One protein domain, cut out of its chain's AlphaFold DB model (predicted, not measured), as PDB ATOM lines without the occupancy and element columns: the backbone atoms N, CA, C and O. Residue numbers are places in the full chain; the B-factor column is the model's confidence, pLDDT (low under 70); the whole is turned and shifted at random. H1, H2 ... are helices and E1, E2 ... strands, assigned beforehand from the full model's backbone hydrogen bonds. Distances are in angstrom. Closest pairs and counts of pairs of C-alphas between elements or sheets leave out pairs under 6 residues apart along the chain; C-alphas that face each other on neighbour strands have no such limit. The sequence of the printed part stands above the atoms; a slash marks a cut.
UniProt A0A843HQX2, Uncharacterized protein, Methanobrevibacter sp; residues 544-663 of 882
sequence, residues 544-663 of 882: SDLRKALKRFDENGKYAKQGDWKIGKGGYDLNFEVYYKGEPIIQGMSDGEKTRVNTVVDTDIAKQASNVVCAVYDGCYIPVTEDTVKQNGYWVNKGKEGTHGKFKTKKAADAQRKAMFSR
ATOM      1  N   SER A 544      52.243  34.864 135.379       85.12
ATOM      2  CA  SER A 544      51.255  33.829 135.707       85.12
ATOM      3  C   SER A 544      49.877  34.448 135.915       85.12
ATOM      4  O   SER A 544      48.884  33.957 135.369       85.12
ATOM      5  N   ASP A 545      49.824  35.552 136.653       85.50
ATOM      6  CA  ASP A 545      48.578  36.247 136.954       85.50
ATOM      7  C   ASP A 545      48.056  37.024 135.748       85.50
ATOM      8  O   ASP A 545      46.870  36.901 135.436       85.50
ATOM      9  N   LEU A 546      48.936  37.635 134.949       88.31
ATOM     10  CA  LEU A 546      48.551  38.236 133.674       88.31
ATOM     11  C   LEU A 546      47.965  37.193 132.706       88.31
ATOM     12  O   LEU A 546      46.921  37.424 132.098       88.31
ATOM     13  N   ARG A 547      48.553  35.990 132.609       89.19
ATOM     14  CA  ARG A 547      47.965  34.894 131.808       89.19
ATOM     15  C   ARG A 547      46.588  34.482 132.317       89.19
ATOM     16  O   ARG A 547      45.715  34.183 131.504       89.19
ATOM     17  N   LYS A 548      46.382  34.416 133.636       88.38
ATOM     18  CA  LYS A 548      45.069  34.084 134.212       88.38
ATOM     19  C   LYS A 548      44.050  35.186 133.927       88.38
ATOM     20  O   LYS A 548      42.922  34.849 133.579       88.38
ATOM     21  N   ALA A 549      44.438  36.454 134.053       88.06
ATOM     22  CA  ALA A 549      43.577  37.603 133.800       88.06
ATOM     23  C   ALA A 549      43.155  37.670 132.325       88.06
ATOM     24  O   ALA A 549      41.960  37.660 132.039       88.06
ATOM     25  N   LEU A 550      44.105  37.574 131.385       86.00
ATOM     26  CA  LEU A 550      43.817  37.515 129.944       86.00
ATOM     27  C   LEU A 550      42.951  36.298 129.577       86.00
ATOM     28  O   LEU A 550      42.028  36.393 128.775       86.00
ATOM     29  N   LYS A 551      43.178  35.144 130.217       86.06
ATOM     30  CA  LYS A 551      42.324  33.966 130.011       86.06
ATOM     31  C   LYS A 551      40.898  34.174 130.535       86.06
ATOM     32  O   LYS A 551      39.957  33.698 129.909       86.06
ATOM     33  N   ARG A 552      40.714  34.842 131.677       82.00
ATOM     34  CA  ARG A 552      39.376  35.166 132.208       82.00
ATOM     35  C   ARG A 552      38.658  36.182 131.327       82.00
ATOM     36  O   ARG A 552      37.477  35.998 131.044       82.00
ATOM     37  N   PHE A 553      39.388  37.186 130.844       82.06
ATOM     38  CA  PHE A 553      38.902  38.151 129.861       82.06
ATOM     39  C   PHE A 553      38.312  37.442 128.624       82.06
ATOM     40  O   PHE A 553      37.215  37.781 128.177       82.06
ATOM     41  N   ASP A 554      38.950  36.361 128.161       79.00
ATOM     42  CA  ASP A 554      38.419  35.509 127.085       79.00
ATOM     43  C   ASP A 554      37.205  34.678 127.465       79.00
ATOM     44  O   ASP A 554      36.283  34.507 126.665       79.00
ATOM     45  N   GLU A 555      37.211  34.102 128.665       75.38
ATOM     46  CA  GLU A 555      36.141  33.221 129.136       75.38
ATOM     47  C   GLU A 555      34.798  33.957 129.274       75.38
ATOM     48  O   GLU A 555      33.746  33.320 129.133       75.38
ATOM     49  N   ASN A 556      34.832  35.286 129.420       69.31
ATOM     50  CA  ASN A 556      33.660  36.166 129.374       69.31
ATOM     51  C   ASN A 556      33.080  36.330 127.952       69.31
ATOM     52  O   ASN A 556      32.004  36.897 127.766       69.31
ATOM     53  N   GLY A 557      33.736  35.766 126.933       55.28
ATOM     54  CA  GLY A 557      33.136  35.436 125.638       55.28
ATOM     55  C   GLY A 557      32.911  36.608 124.685       55.28
ATOM     56  O   GLY A 557      32.280  36.412 123.646       55.28
ATOM     57  N   LYS A 558      33.407  37.808 125.009       63.22
ATOM     58  CA  LYS A 558      33.141  39.011 124.212       63.22
ATOM     59  C   LYS A 558      34.076  39.162 123.001       63.22
ATOM     60  O   LYS A 558      33.611  39.640 121.971       63.22
ATOM     61  N   TYR A 559      35.334  38.698 123.066       61.91
ATOM     62  CA  TYR A 559      36.325  39.033 122.024       61.91
ATOM     63  C   TYR A 559      37.232  37.906 121.504       61.91
ATOM     64  O   TYR A 559      37.852  38.088 120.459       61.91
ATOM     65  N   ALA A 560      37.329  36.736 122.142       58.56
ATOM     66  CA  ALA A 560      38.405  35.793 121.810       58.56
ATOM     67  C   ALA A 560      38.065  34.317 122.038       58.56
ATOM     68  O   ALA A 560      37.190  33.968 122.831       58.56
ATOM     69  N   LYS A 561      38.772  33.431 121.323       69.12
ATOM     70  CA  LYS A 561      38.770  31.992 121.599       69.12
ATOM     71  C   LYS A 561      39.981  31.666 122.470       69.12
ATOM     72  O   LYS A 561      41.073  32.170 122.235       69.12
ATOM     73  N   GLN A 562      39.794  30.761 123.432       65.25
ATOM     74  CA  GLN A 562      40.872  30.278 124.295       65.25
ATOM     75  C   GLN A 562      42.103  29.873 123.463       65.25
ATOM     76  O   GLN A 562      42.022  28.942 122.660       65.25
ATOM     77  N   GLY A 563      43.234  30.544 123.698       74.88
ATOM     78  CA  GLY A 563      44.506  30.285 123.012       74.88
ATOM     79  C   GLY A 563      44.959  31.378 122.042       74.88
ATOM     80  O   GLY A 563      46.057  31.258 121.506       74.88
ATOM     81  N   ASP A 564      44.167  32.434 121.848       89.31
ATOM     82  CA  ASP A 564      44.561  33.565 121.000       89.31
ATOM     83  C   ASP A 564      45.625  34.466 121.666       89.31
ATOM     84  O   ASP A 564      46.334  35.177 120.959       89.31
ATOM     85  N   TRP A 565      45.794  34.405 122.996       91.94
ATOM     86  CA  TRP A 565      46.789  35.201 123.728       91.94
ATOM     87  C   TRP A 565      48.131  34.501 123.892       91.94
ATOM     88  O   TRP A 565      48.205  33.332 124.282       91.94
ATOM     89  N   LYS A 566      49.209  35.263 123.720       94.44
ATOM     90  CA  LYS A 566      50.568  34.856 124.083       94.44
ATOM     91  C   LYS A 566      51.279  36.029 124.748       94.44
ATOM     92  O   LYS A 566      51.180  37.147 124.276       94.44
ATOM     93  N   ILE A 567      52.015  35.765 125.823       95.19
ATOM     94  CA  ILE A 567      52.921  36.750 126.426       95.19
ATOM     95  C   ILE A 567      54.337  36.367 126.005       95.19
ATOM     96  O   ILE A 567      54.769  35.239 126.273       95.19
ATOM     97  N   GLY A 568      55.014  37.263 125.294       93.56
ATOM     98  CA  GLY A 568      56.424  37.155 124.937       93.56
ATOM     99  C   GLY A 568      57.299  37.952 125.901       93.56
ATOM    100  O   GLY A 568      56.826  38.890 126.542       93.56
ATOM    101  N   LYS A 569      58.580  37.578 125.994       90.44
ATOM    102  CA  LYS A 569      59.594  38.519 126.484       90.44
ATOM    103  C   LYS A 569      59.678  39.653 125.466       90.44
ATOM    104  O   LYS A 569      59.689  39.358 124.271       90.44
ATOM    105  N   GLY A 570      59.685  40.893 125.941       87.06
ATOM    106  CA  GLY A 570      59.903  42.031 125.064       87.06
ATOM    107  C   GLY A 570      61.338  42.062 124.528       87.06
ATOM    108  O   GLY A 570      62.187  41.270 124.951       87.06
ATOM    109  N   GLY A 571      61.571  42.925 123.537       80.75
ATOM    110  CA  GLY A 571      62.904  43.229 123.013       80.75
ATOM    111  C   GLY A 571      63.789  43.975 124.020       80.75
ATOM    112  O   GLY A 571      63.493  44.009 125.206       80.75
ATOM    113  N   TYR A 572      64.880  44.575 123.533       70.88
ATOM    114  CA  TYR A 572      65.959  45.150 124.356       70.88
ATOM    115  C   TYR A 572      65.471  46.111 125.459       70.88
ATOM    116  O   TYR A 572      65.967  46.039 126.580       70.88
ATOM    117  N   ASP A 573      64.437  46.906 125.161       83.19
ATOM    118  CA  ASP A 573      63.908  47.939 126.065       83.19
ATOM    119  C   ASP A 573      62.528  47.585 126.650       83.19
ATOM    120  O   ASP A 573      61.915  48.387 127.349       83.19
ATOM    121  N   LEU A 574      62.000  46.393 126.350       88.50
ATOM    122  CA  LEU A 574      60.641  45.988 126.711       88.50
ATOM    123  C   LEU A 574      60.665  44.809 127.686       88.50
ATOM    124  O   LEU A 574      61.213  43.746 127.399       88.50
ATOM    125  N   ASN A 575      59.965  44.936 128.810       90.81
ATOM    126  CA  ASN A 575      59.884  43.865 129.804       90.81
ATOM    127  C   ASN A 575      59.010  42.713 129.283       90.81
ATOM    128  O   ASN A 575      59.324  41.536 129.494       90.81
ATOM    129  N   PHE A 576      57.916  43.032 128.582       94.06
ATOM    130  CA  PHE A 576      57.034  42.039 127.969       94.06
ATOM    131  C   PHE A 576      56.249  42.570 126.772       94.06
ATOM    132  O   PHE A 576      56.055  43.769 126.594       94.06
ATOM    133  N   GLU A 577      55.729  41.630 125.990       96.25
ATOM    134  CA  GLU A 577      54.783  41.891 124.910       96.25
ATOM    135  C   GLU A 577      53.574  40.969 125.036       96.25
ATOM    136  O   GLU A 577      53.717  39.764 125.269       96.25
ATOM    137  N   VAL A 578      52.373  41.516 124.854       95.69
ATOM    138  CA  VAL A 578      51.143  40.726 124.759       95.69
ATOM    139  C   VAL A 578      50.722  40.647 123.301       95.69
ATOM    140  O   VAL A 578      50.505  41.654 122.630       95.69
ATOM    141  N   TYR A 579      50.578  39.417 122.833       95.81
ATOM    142  CA  TYR A 579      50.160  39.076 121.491       95.81
ATOM    143  C   TYR A 579      48.726  38.572 121.509       95.81
ATOM    144  O   TYR A 579      48.370  37.750 122.358       95.81
ATOM    145  N   TYR A 580      47.950  38.978 120.511       95.00
ATOM    146  CA  TYR A 580      46.638  38.432 120.213       95.00
ATOM    147  C   TYR A 580      46.611  37.920 118.770       95.00
ATOM    148  O   TYR A 580      46.956  38.636 117.837       95.00
ATOM    149  N   LYS A 581      46.262  36.642 118.579       93.75
ATOM    150  CA  LYS A 581      46.295  35.935 117.278       93.75
ATOM    151  C   LYS A 581      47.647  36.001 116.555       93.75
ATOM    152  O   LYS A 581      47.713  35.901 115.333       93.75
ATOM    153  N   GLY A 582      48.729  36.084 117.325       94.38
ATOM    154  CA  GLY A 582      50.097  36.140 116.807       94.38
ATOM    155  C   GLY A 582      50.597  37.545 116.471       94.38
ATOM    156  O   GLY A 582      51.765  37.667 116.119       94.38
ATOM    157  N   GLU A 583      49.773  38.581 116.632       94.44
ATOM    158  CA  GLU A 583      50.172  39.979 116.448       94.44
ATOM    159  C   GLU A 583      50.414  40.640 117.811       94.44
ATOM    160  O   GLU A 583      49.603  40.437 118.718       94.44
ATOM    161  N   PRO A 584      51.517  41.388 117.997       95.25
ATOM    162  CA  PRO A 584      51.738  42.151 119.218       95.25
ATOM    163  C   PRO A 584      50.713  43.284 119.284       95.25
ATOM    164  O   PRO A 584      50.570  44.055 118.339       95.25
ATOM    165  N   ILE A 585      49.986  43.372 120.394       95.94
ATOM    166  CA  ILE A 585      48.980  44.420 120.603       95.94
ATOM    167  C   ILE A 585      49.294  45.313 121.797       95.94
ATOM    168  O   ILE A 585      48.764  46.420 121.868       95.94
ATOM    169  N   ILE A 586      50.160  44.861 122.710       96.25
ATOM    170  CA  ILE A 586      50.605  45.624 123.879       96.25
ATOM    171  C   ILE A 586      52.098  45.404 124.104       96.25
ATOM    172  O   ILE A 586      52.571  44.266 124.066       96.25
ATOM    173  N   GLN A 587      52.801  46.488 124.408       96.19
ATOM    174  CA  GLN A 587      54.191  46.521 124.842       96.19
ATOM    175  C   GLN A 587      54.253  47.095 126.256       96.19
ATOM    176  O   GLN A 587      53.741  48.184 126.509       96.19
ATOM    177  N   GLY A 588      54.836  46.337 127.184       93.62
ATOM    178  CA  GLY A 588      54.994  46.735 128.576       93.62
ATOM    179  C   GLY A 588      56.451  47.025 128.907       93.62
ATOM    180  O   GLY A 588      57.305  46.148 128.756       93.62
ATOM    181  N   MET A 589      56.720  48.231 129.398       89.50
ATOM    182  CA  MET A 589      57.989  48.621 130.011       89.50
ATOM    183  C   MET A 589      57.771  48.750 131.511       89.50
ATOM    184  O   MET A 589      56.769  49.322 131.928       89.50
ATOM    185  N   SER A 590      58.681  48.232 132.331       79.31
ATOM    186  CA  SER A 590      58.675  48.560 133.758       79.31
ATOM    187  C   SER A 590      60.022  49.143 134.139       79.31
ATOM    188  O   SER A 590      61.055  48.511 133.925       79.31
ATOM    189  N   ASP A 591      59.969  50.355 134.685       77.12
ATOM    190  CA  ASP A 591      61.105  51.126 135.196       77.12
ATOM    191  C   ASP A 591      61.448  50.771 136.656       77.12
ATOM    192  O   ASP A 591      62.358  51.343 137.245       77.12
ATOM    193  N   GLY A 592      60.761  49.776 137.223       68.38
ATOM    194  CA  GLY A 592      60.965  49.268 138.576       68.38
ATOM    195  C   GLY A 592      59.972  49.778 139.613       68.38
ATOM    196  O   GLY A 592      59.801  49.108 140.630       68.38
ATOM    197  N   GLU A 593      59.246  50.859 139.322       69.94
ATOM    198  CA  GLU A 593      58.179  51.378 140.189       69.94
ATOM    199  C   GLU A 593      56.812  51.360 139.506       69.94
ATOM    200  O   GLU A 593      55.805  51.085 140.158       69.94
ATOM    201  N   LYS A 594      56.758  51.591 138.188       74.50
ATOM    202  CA  LYS A 594      55.514  51.576 137.414       74.50
ATOM    203  C   LYS A 594      55.663  50.717 136.166       74.50
ATOM    204  O   LYS A 594      56.758  50.480 135.654       74.50
ATOM    205  N   THR A 595      54.541  50.195 135.679       79.94
ATOM    206  CA  THR A 595      54.498  49.515 134.381       79.94
ATOM    207  C   THR A 595      53.822  50.437 133.383       79.94
ATOM    208  O   THR A 595      52.625  50.681 133.466       79.94
ATOM    209  N   ARG A 596      54.587  50.953 132.422       86.31
ATOM    210  CA  ARG A 596      54.043  51.699 131.287       86.31
ATOM    211  C   ARG A 596      53.569  50.703 130.240       86.31
ATOM    212  O   ARG A 596      54.350  49.881 129.755       86.31
ATOM    213  N   VAL A 597      52.287  50.770 129.909       90.62
ATOM    214  CA  VAL A 597      51.631  49.857 128.975       90.62
ATOM    215  C   VAL A 597      51.235  50.644 127.733       90.62
ATOM    216  O   VAL A 597      50.349  51.489 127.786       90.62
ATOM    217  N   ASN A 598      51.885  50.358 126.609       90.88
ATOM    218  CA  ASN A 598      51.586  50.981 125.324       90.88
ATOM    219  C   ASN A 598      50.823  50.002 124.435       90.88
ATOM    220  O   ASN A 598      51.228  48.849 124.275       90.88
ATOM    221  N   THR A 599      49.736  50.459 123.813       91.56
ATOM    222  CA  THR A 599      49.063  49.679 122.766       91.56
ATOM    223  C   THR A 599      49.817  49.827 121.443       91.56
ATOM    224  O   THR A 599      50.137  50.932 121.022       91.56
ATOM    225  N   VAL A 600      50.128  48.705 120.790       90.56
ATOM    226  CA  VAL A 600      50.848  48.683 119.496       90.56
ATOM    227  C   VAL A 600      49.889  48.929 118.329       90.56
ATOM    228  O   VAL A 600      50.285  49.397 117.263       90.56
ATOM    229  N   VAL A 601      48.610  48.604 118.527       89.38
ATOM    230  CA  VAL A 601      47.548  48.781 117.537       89.38
ATOM    231  C   VAL A 601      46.350  49.459 118.188       89.38
ATOM    232  O   VAL A 601      45.906  49.042 119.257       89.38
ATOM    233  N   ASP A 602      45.788  50.469 117.526       87.25
ATOM    234  CA  ASP A 602      44.569  51.131 117.997       87.25
ATOM    235  C   ASP A 602      43.341  50.279 117.649       87.25
ATOM    236  O   ASP A 602      42.730  50.391 116.586       87.25
ATOM    237  N   THR A 603      43.025  49.341 118.538       89.19
ATOM    238  CA  THR A 603      41.849  48.477 118.423       89.19
ATOM    239  C   THR A 603      41.156  48.364 119.775       89.19
ATOM    240  O   THR A 603      41.814  48.370 120.817       89.19
ATOM    241  N   ASP A 604      39.835  48.169 119.776       86.75
ATOM    242  CA  ASP A 604      39.058  47.962 121.011       86.75
ATOM    243  C   ASP A 604      39.617  46.826 121.875       86.75
ATOM    244  O   ASP A 604      39.545  46.870 123.104       86.75
ATOM    245  N   ILE A 605      40.180  45.796 121.234       89.19
ATOM    246  CA  ILE A 605      40.777  44.665 121.934       89.19
ATOM    247  C   ILE A 605      42.121  45.019 122.569       89.19
ATOM    248  O   ILE A 605      42.372  44.589 123.691       89.19
ATOM    249  N   ALA A 606      42.952  45.829 121.906       89.69
ATOM    250  CA  ALA A 606      44.204  46.316 122.477       89.69
ATOM    251  C   ALA A 606      43.941  47.248 123.663       89.69
ATOM    252  O   ALA A 606      44.539  47.055 124.716       89.69
ATOM    253  N   LYS A 607      42.977  48.171 123.540       90.00
ATOM    254  CA  LYS A 607      42.551  49.064 124.630       90.00
ATOM    255  C   LYS A 607      42.071  48.282 125.854       90.00
ATOM    256  O   LYS A 607      42.542  48.493 126.964       90.00
ATOM    257  N   GLN A 608      41.187  47.306 125.658       88.62
ATOM    258  CA  GLN A 608      40.673  46.513 126.777       88.62
ATOM    259  C   GLN A 608      41.719  45.583 127.386       88.62
ATOM    260  O   GLN A 608      41.754  45.417 128.602       88.62
ATOM    261  N   ALA A 609      42.584  44.986 126.568       90.19
ATOM    262  CA  ALA A 609      43.686  44.193 127.087       90.19
ATOM    263  C   ALA A 609      44.714  45.062 127.820       90.19
ATOM    264  O   ALA A 609      45.275  44.591 128.803       90.19
ATOM    265  N   SER A 610      44.909  46.321 127.409       92.31
ATOM    266  CA  SER A 610      45.737  47.291 128.129       92.31
ATOM    267  C   SER A 610      45.197  47.494 129.536       92.31
ATOM    268  O   SER A 610      45.942  47.334 130.492       92.31
ATOM    269  N   ASN A 611      43.883  47.689 129.683       88.94
ATOM    270  CA  ASN A 611      43.250  47.819 130.998       88.94
ATOM    271  C   ASN A 611      43.438  46.563 131.864       88.94
ATOM    272  O   ASN A 611      43.687  46.670 133.061       88.94
ATOM    273  N   VAL A 612      43.362  45.364 131.269       89.88
ATOM    274  CA  VAL A 612      43.643  44.105 131.988       89.88
ATOM    275  C   VAL A 612      45.107  44.035 132.433       89.88
ATOM    276  O   VAL A 612      45.380  43.581 133.541       89.88
ATOM    277  N   VAL A 613      46.045  44.466 131.585       91.00
ATOM    278  CA  VAL A 613      47.477  44.495 131.906       91.00
ATOM    279  C   VAL A 613      47.759  45.502 133.023       91.00
ATOM    280  O   VAL A 613      48.375  45.105 134.009       91.00
ATOM    281  N   CYS A 614      47.275  46.743 132.909       88.19
ATOM    282  CA  CYS A 614      47.441  47.773 133.937       88.19
ATOM    283  C   CYS A 614      46.878  47.294 135.274       88.19
ATOM    284  O   CYS A 614      47.604  47.247 136.253       88.19
ATOM    285  N   ALA A 615      45.647  46.770 135.297       84.75
ATOM    286  CA  ALA A 615      45.047  46.266 136.529       84.75
ATOM    287  C   ALA A 615      45.923  45.202 137.221       84.75
ATOM    288  O   ALA A 615      46.077  45.216 138.441       84.75
ATOM    289  N   VAL A 616      46.512  44.269 136.463       87.75
ATOM    290  CA  VAL A 616      47.373  43.221 137.039       87.75
ATOM    291  C   VAL A 616      48.670  43.794 137.612       87.75
ATOM    292  O   VAL A 616      49.129  43.306 138.642       87.75
ATOM    293  N   TYR A 617      49.266  44.793 136.959       83.50
ATOM    294  CA  TYR A 617      50.560  45.351 137.357       83.50
ATOM    295  C   TYR A 617      50.462  46.474 138.394       83.50
ATOM    296  O   TYR A 617      51.340  46.565 139.246       83.50
ATOM    297  N   ASP A 618      49.385  47.252 138.381       80.25
ATOM    298  CA  ASP A 618      49.121  48.324 139.347       80.25
ATOM    299  C   ASP A 618      48.533  47.778 140.661       80.25
ATOM    300  O   ASP A 618      48.263  48.521 141.598       80.25
ATOM    301  N   GLY A 619      48.286  46.465 140.743       73.31
ATOM    302  CA  GLY A 619      47.639  45.836 141.898       73.31
ATOM    303  C   GLY A 619      46.138  46.133 142.011       73.31
ATOM    304  O   GLY A 619      45.476  45.570 142.879       73.31
ATOM    305  N   CYS A 620      45.577  46.939 141.105       50.81
ATOM    306  CA  CYS A 620      44.156  47.294 141.040       50.81
ATOM    307  C   CYS A 620      43.273  46.209 140.396       50.81
ATOM    308  O   CYS A 620      42.085  46.429 140.158       50.81
ATOM    309  N   TYR A 621      43.816  45.030 140.076       50.28
ATOM    310  CA  TYR A 621      43.028  43.921 139.551       50.28
ATOM    311  C   TYR A 621      42.128  43.353 140.642       50.28
ATOM    312  O   TYR A 621      42.485  42.404 141.342       50.28
ATOM    313  N   ILE A 622      40.912  43.888 140.718       50.34
ATOM    314  CA  ILE A 622      39.804  43.235 141.398       50.34
ATOM    315  C   ILE A 622      39.451  42.008 140.545       50.34
ATOM    316  O   ILE A 622      38.996  42.146 139.403       50.34
ATOM    317  N   PRO A 623      39.707  40.776 141.022       50.88
ATOM    318  CA  PRO A 623      39.340  39.596 140.265       50.88
ATOM    319  C   PRO A 623      37.832  39.621 140.056       50.88
ATOM    320  O   PRO A 623      37.105  39.583 141.041       50.88
ATOM    321  N   VAL A 624      37.382  39.618 138.792       51.28
ATOM    322  CA  VAL A 624      35.957  39.452 138.457       51.28
ATOM    323  C   VAL A 624      35.409  38.306 139.304       51.28
ATOM    324  O   VAL A 624      35.852  37.153 139.172       51.28
ATOM    325  N   THR A 625      34.544  38.649 140.254       56.38
ATOM    326  CA  THR A 625      34.011  37.727 141.246       56.38
ATOM    327  C   THR A 625      33.162  36.689 140.522       56.38
ATOM    328  O   THR A 625      32.456  36.974 139.559       56.38
ATOM    329  N   GLU A 626      33.289  35.419 140.912       63.78
ATOM    330  CA  GLU A 626      32.541  34.357 140.239       63.78
ATOM    331  C   GLU A 626      31.043  34.475 140.564       63.78
ATOM    332  O   GLU A 626      30.594  34.063 141.634       63.78
ATOM    333  N   ASP A 627      30.259  34.956 139.599       79.12
ATOM    334  CA  ASP A 627      28.808  35.151 139.736       79.12
ATOM    335  C   ASP A 627      28.017  33.866 139.980       79.12
ATOM    336  O   ASP A 627      26.897  33.887 140.497       79.12
ATOM    337  N   THR A 628      28.588  32.710 139.646       91.88
ATOM    338  CA  THR A 628      27.973  31.409 139.908       91.88
ATOM    339  C   THR A 628      28.291  30.938 141.331       91.88
ATOM    340  O   THR A 628      29.162  30.093 141.554       91.88
ATOM    341  N   VAL A 629      27.537  31.424 142.314       93.25
ATOM    342  CA  VAL A 629      27.739  31.109 143.737       93.25
ATOM    343  C   VAL A 629      26.832  29.989 144.244       93.25
ATOM    344  O   VAL A 629      25.677  29.826 143.845       93.25
ATOM    345  N   LYS A 630      27.349  29.194 145.186       94.94
ATOM    346  CA  LYS A 630      26.582  28.138 145.855       94.94
ATOM    347  C   LYS A 630      25.860  28.702 147.083       94.94
ATOM    348  O   LYS A 630      26.498  29.034 148.074       94.94
ATOM    349  N   GLN A 631      24.530  28.737 147.054       93.06
ATOM    350  CA  GLN A 631      23.673  29.159 148.164       93.06
ATOM    351  C   GLN A 631      22.719  28.034 148.583       93.06
ATOM    352  O   GLN A 631      21.979  27.483 147.768       93.06
ATOM    353  N   ASN A 632      22.712  27.687 149.875       93.62
ATOM    354  CA  ASN A 632      21.773  26.724 150.474       93.62
ATOM    355  C   ASN A 632      21.667  25.375 149.728       93.62
ATOM    356  O   ASN A 632      20.586  24.806 149.585       93.62
ATOM    357  N   GLY A 633      22.796  24.858 149.229       95.44
ATOM    358  CA  GLY A 633      22.858  23.572 148.521       95.44
ATOM    359  C   GLY A 633      22.529  23.625 147.024       95.44
ATOM    360  O   GLY A 633      22.621  22.594 146.360       95.44
ATOM    361  N   TYR A 634      22.224  24.804 146.480       96.25
ATOM    362  CA  TYR A 634      22.003  25.044 145.053       96.25
ATOM    363  C   TYR A 634      23.013  26.072 144.529       96.25
ATOM    364  O   TYR A 634      23.613  26.810 145.300       96.25
ATOM    365  N   TRP A 635      23.224  26.097 143.222       97.19
ATOM    366  CA  TRP A 635      24.009  27.105 142.519       97.19
ATOM    367  C   TRP A 635      23.062  28.168 141.970       97.19
ATOM    368  O   TRP A 635      22.017  27.819 141.417       97.19
ATOM    369  N   VAL A 636      23.401  29.436 142.143       95.88
ATOM    370  CA  VAL A 636      22.644  30.591 141.646       95.88
ATOM    371  C   VAL A 636      23.609  31.499 140.892       95.88
ATOM    372  O   VAL A 636      24.769  31.585 141.282       95.88
ATOM    373  N   ASN A 637      23.146  32.146 139.825       95.19
ATOM    374  CA  ASN A 637      23.921  33.205 139.179       95.19
ATOM    375  C   ASN A 637      23.537  34.526 139.850       95.19
ATOM    376  O   ASN A 637      22.353  34.857 139.866       95.19
ATOM    377  N   LYS A 638      24.479  35.247 140.447       89.25
ATOM    378  CA  LYS A 638      24.262  36.615 140.919       89.25
ATOM    379  C   LYS A 638      24.460  37.590 139.757       89.25
ATOM    380  O   LYS A 638      25.261  37.341 138.872       89.25
ATOM    381  N   GLY A 639      23.675  38.653 139.740       82.06
ATOM    382  CA  GLY A 639      23.878  39.833 138.907       82.06
ATOM    383  C   GLY A 639      23.394  41.067 139.667       82.06
ATOM    384  O   GLY A 639      22.871  40.932 140.777       82.06
ATOM    385  N   LYS A 640      23.513  42.258 139.065       75.81
ATOM    386  CA  LYS A 640      23.127  43.541 139.693       75.81
ATOM    387  C   LYS A 640      21.682  43.550 140.213       75.81
ATOM    388  O   LYS A 640      21.394  44.111 141.260       75.81
ATOM    389  N   GLU A 641      20.775  42.857 139.521       79.88
ATOM    390  CA  GLU A 641      19.350  42.752 139.881       79.88
ATOM    391  C   GLU A 641      19.027  41.595 140.856       79.88
ATOM    392  O   GLU A 641      17.862  41.276 141.105       79.88
ATOM    393  N   GLY A 642      20.046  40.934 141.416       87.94
ATOM    394  CA  GLY A 642      19.904  39.864 142.400       87.94
ATOM    395  C   GLY A 642      20.265  38.472 141.873       87.94
ATOM    396  O   GLY A 642      21.194  38.289 141.094       87.94
ATOM    397  N   THR A 643      19.577  37.436 142.367       90.56
ATOM    398  CA  THR A 643      19.886  36.037 142.001       90.56
ATOM    399  C   THR A 643      19.004  35.540 140.860       90.56
ATOM    400  O   THR A 643      17.776  35.524 140.953       90.56
ATOM    401  N   HIS A 644      19.632  35.049 139.797       90.56
ATOM    402  CA  HIS A 644      18.984  34.483 138.628       90.56
ATOM    403  C   HIS A 644      19.113  32.956 138.623       90.56
ATOM    404  O   HIS A 644      20.189  32.378 138.466       90.56
ATOM    405  N   GLY A 645      17.963  32.295 138.762       93.62
ATOM    406  CA  GLY A 645      17.845  30.840 138.708       93.62
ATOM    407  C   GLY A 645      18.376  30.113 139.951       93.62
ATOM    408  O   GLY A 645      19.150  30.636 140.745       93.62
ATOM    409  N   LYS A 646      17.918  28.871 140.138       96.81
ATOM    410  CA  LYS A 646      18.408  27.946 141.170       96.81
ATOM    411  C   LYS A 646      18.695  26.603 140.523       96.81
ATOM    412  O   LYS A 646      17.795  25.957 139.986       96.81
ATOM    413  N   PHE A 647      19.942  26.162 140.603       97.56
ATOM    414  CA  PHE A 647      20.440  24.996 139.888       97.56
ATOM    415  C   PHE A 647      21.010  23.968 140.853       97.56
ATOM    416  O   PHE A 647      21.697  24.293 141.813       97.56
ATOM    417  N   LYS A 648      20.773  22.682 140.593       97.06
ATOM    418  CA  LYS A 648      21.384  21.613 141.402       97.06
ATOM    419  C   LYS A 648      22.889  21.469 141.148       97.06
ATOM    420  O   LYS A 648      23.598  20.914 141.980       97.06
ATOM    421  N   THR A 649      23.381  21.943 140.004       96.62
ATOM    422  CA  THR A 649      24.780  21.802 139.584       96.62
ATOM    423  C   THR A 649      25.309  23.116 139.018       96.62
ATOM    424  O   THR A 649      24.579  23.826 138.326       96.62
ATOM    425  N   LYS A 650      26.596  23.401 139.263       94.88
ATOM    426  CA  LYS A 650      27.292  24.592 138.747       94.88
ATOM    427  C   LYS A 650      27.196  24.690 137.225       94.88
ATOM    428  O   LYS A 650      26.790  25.705 136.690       94.88
ATOM    429  N   LYS A 651      27.399  23.559 136.540       94.81
ATOM    430  CA  LYS A 651      27.294  23.444 135.077       94.81
ATOM    431  C   LYS A 651      25.954  23.936 134.515       94.81
ATOM    432  O   LYS A 651      25.926  24.481 133.418       94.81
ATOM    433  N   ALA A 652      24.846  23.707 135.223       94.50
ATOM    434  CA  ALA A 652      23.537  24.179 134.777       94.50
ATOM    435  C   ALA A 652      23.358  25.688 135.020       94.50
ATOM    436  O   ALA A 652      22.764  26.357 134.179       94.50
ATOM    437  N   ALA A 653      23.920  26.213 136.114       95.06
ATOM    438  CA  ALA A 653      23.967  27.648 136.378       95.06
ATOM    439  C   ALA A 653      24.827  28.377 135.333       95.06
ATOM    440  O   ALA A 653      24.327  29.274 134.662       95.06
ATOM    441  N   ASP A 654      26.040  27.889 135.058       90.62
ATOM    442  CA  ASP A 654      26.926  28.451 134.030       90.62
ATOM    443  C   ASP A 654      26.304  28.406 132.627       90.62
ATOM    444  O   ASP A 654      26.479  29.323 131.829       90.62
ATOM    445  N   ALA A 655      25.556  27.343 132.304       92.00
ATOM    446  CA  ALA A 655      24.850  27.248 131.029       92.00
ATOM    447  C   ALA A 655      23.751  28.315 130.899       92.00
ATOM    448  O   ALA A 655      23.596  28.891 129.822       92.00
ATOM    449  N   GLN A 656      23.013  28.603 131.978       93.56
ATOM    450  CA  GLN A 656      22.062  29.715 131.990       93.56
ATOM    451  C   GLN A 656      22.791  31.057 131.886       93.56
ATOM    452  O   GLN A 656      22.381  31.886 131.083       93.56
ATOM    453  N   ARG A 657      23.883  31.254 132.632       90.19
ATOM    454  CA  ARG A 657      24.677  32.487 132.615       90.19
ATOM    455  C   ARG A 657      25.191  32.807 131.206       90.19
ATOM    456  O   ARG A 657      24.913  33.873 130.669       90.19
ATOM    457  N   LYS A 658      25.779  31.823 130.517       86.75
ATOM    458  CA  LYS A 658      26.163  31.943 129.094       86.75
ATOM    459  C   LYS A 658      24.972  32.244 128.175       86.75
ATOM    460  O   LYS A 658      25.092  33.015 127.222       86.75
ATOM    461  N   ALA A 659      23.809  31.649 128.446       86.00
ATOM    462  CA  ALA A 659      22.583  31.943 127.703       86.00
ATOM    463  C   ALA A 659      22.047  33.365 127.968       86.00
ATOM    464  O   ALA A 659      21.398  33.933 127.095       86.00
ATOM    465  N   MET A 660      22.315  33.943 129.141       83.94
ATOM    466  CA  MET A 660      21.966  35.326 129.475       83.94
ATOM    467  C   MET A 660      22.899  36.315 128.763       83.94
ATOM    468  O   MET A 660      22.392  37.211 128.089       83.94
ATOM    469  N   PHE A 661      24.221  36.085 128.757       80.88
ATOM    470  CA  PHE A 661      25.159  36.930 127.992       80.88
ATOM    471  C   PHE A 661      24.900  36.915 126.495       80.88
ATOM    472  O   PHE A 661      24.843  37.963 125.859       80.88
ATOM    473  N   SER A 662      24.656  35.736 125.924       73.00
ATOM    474  CA  SER A 662      24.322  35.628 124.495       73.00
ATOM    475  C   SER A 662      23.006  36.320 124.115       73.00
ATOM    476  O   SER A 662      22.755  36.533 122.932       73.00
ATOM    477  N   ARG A 663      22.172  36.696 125.095       76.44
ATOM    478  CA  ARG A 663      20.945  37.484 124.904       76.44
ATOM    479  C   ARG A 663      21.114  38.969 125.235       76.44
ATOM    480  O   ARG A 663      20.118  39.683 125.261       76.44
TER     481      ARG A 663
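AT A GLANCE: This is residues 544 to 663 of the 882 residues of an uncharacterized protein of Methanobrevibacter sp (UniProt A0A843HQX2). Two separate lobes are joined by a stretched link of the chain, residues 618 to 627, like two unequal heads on a thin neck. The larger lobe is a strongly twisted sheet of four strands, E1 to E4, with H1 and H2 packed over one face; the smaller is a strongly twisted sheet of three strands, E5 to E7, with H3 over one face. The printed part has 120 residues, with three named helices and seven named strands in the order H1 E1 E2 E3 E4 H2 E5 E6 E7 H3, of mixed class, helices and strands. Both sheets are antiparallel throughout, in the orders E1 - E2 - E3 - E4 and E5 - E6 - E7. The whole is loose, with a radius of gyration of the C-alphas of 17.2 A, and elongated, spanning 54 by 28 by 22 A.

IN THESE COORDINATES: H1, residues 544 to 555, begins with C-alpha 544 at (51.255, 33.829, 135.707) and is 16.5 A long from first to last C-alpha. E1, residues 565 to 569, and E2, residues 576 to 580, are each 13.5 A long. E3, residues 583 to 590, is the longest strand by residues, at 21.1 A, and E4, residues 595 to 599, measures 12.8 A. H2, residues 604 to 617, is the longest helix by residues, at 20.2 A, and ends with C-alpha 617 at (50.560, 45.351, 137.357). E5, residues 628 to 631, measures 9.6 A; E6, residues 634 to 639, 16.1 A; and E7, residues 642 to 647, 15.1 A. H3, residues 650 to 661, is 16.5 A long and ends with C-alpha 661 at (25.159, 36.930, 127.992).

HOW THE PARTS SIT: E1 to E4 form a meander, each strand the antiparallel neighbour of the one before, with E1 and E4 as edge strands. In the hairpin of E1 and E2, N 568 and O 577 are within hydrogen-bond range at 2.8 A; in that of E2 and E3, N 578 and O 586 at 2.9 A; in that of E3 and E4, N 587 and O 598 at 2.8 A. H1 and H2 are on one face of this sheet, in two layers, helices on one face of a sheet. H2 is over E3 and E4 at a height over the sheet of 8.3 A. Its line and that of E3 stand at 28 degrees on the local plane, only just along the strands. The closest C-alphas of E4 and H2 are those of Thr 599 and Ala 606, 5.9 A apart. H1 touches H2, the closest C-alphas being those of Leu 546 and Val 616, 6.1 A apart. They run opposite ways at a tilt of 36 degrees, only just steep. H1 and H3 are apart, and so are H2 and H3. E5, E6 and E7 form a second meander, with N 631 and O 634 at 2.8 A between E5 and E6, and N 644 and O 637 at 2.7 A between E6 and E7. H3 is on one face of this sheet, again in two layers, over E6 and E7 at a height over the sheet of 8.7 A. It runs along the strands, at 22 degrees to E6 on the local plane. The closest C-alphas of E6 and H3 are those of Trp 635 and Lys 650, 5.6 A apart. In H1, H2 and H3 every O i to N i+4 pair is within hydrogen-bond range.

THE WHOLE: The two C-alphas farthest apart, those of Tyr 572 and Asn 632, are 54.5 A from each other. The printed part has no cut and no long link; H2 to E5, with 10 residues between them, is a short link. The mean pLDDT of the printed part is 84.9, and it is under 70 in residues 556 to 562, 592 to 593 and 620 to 626.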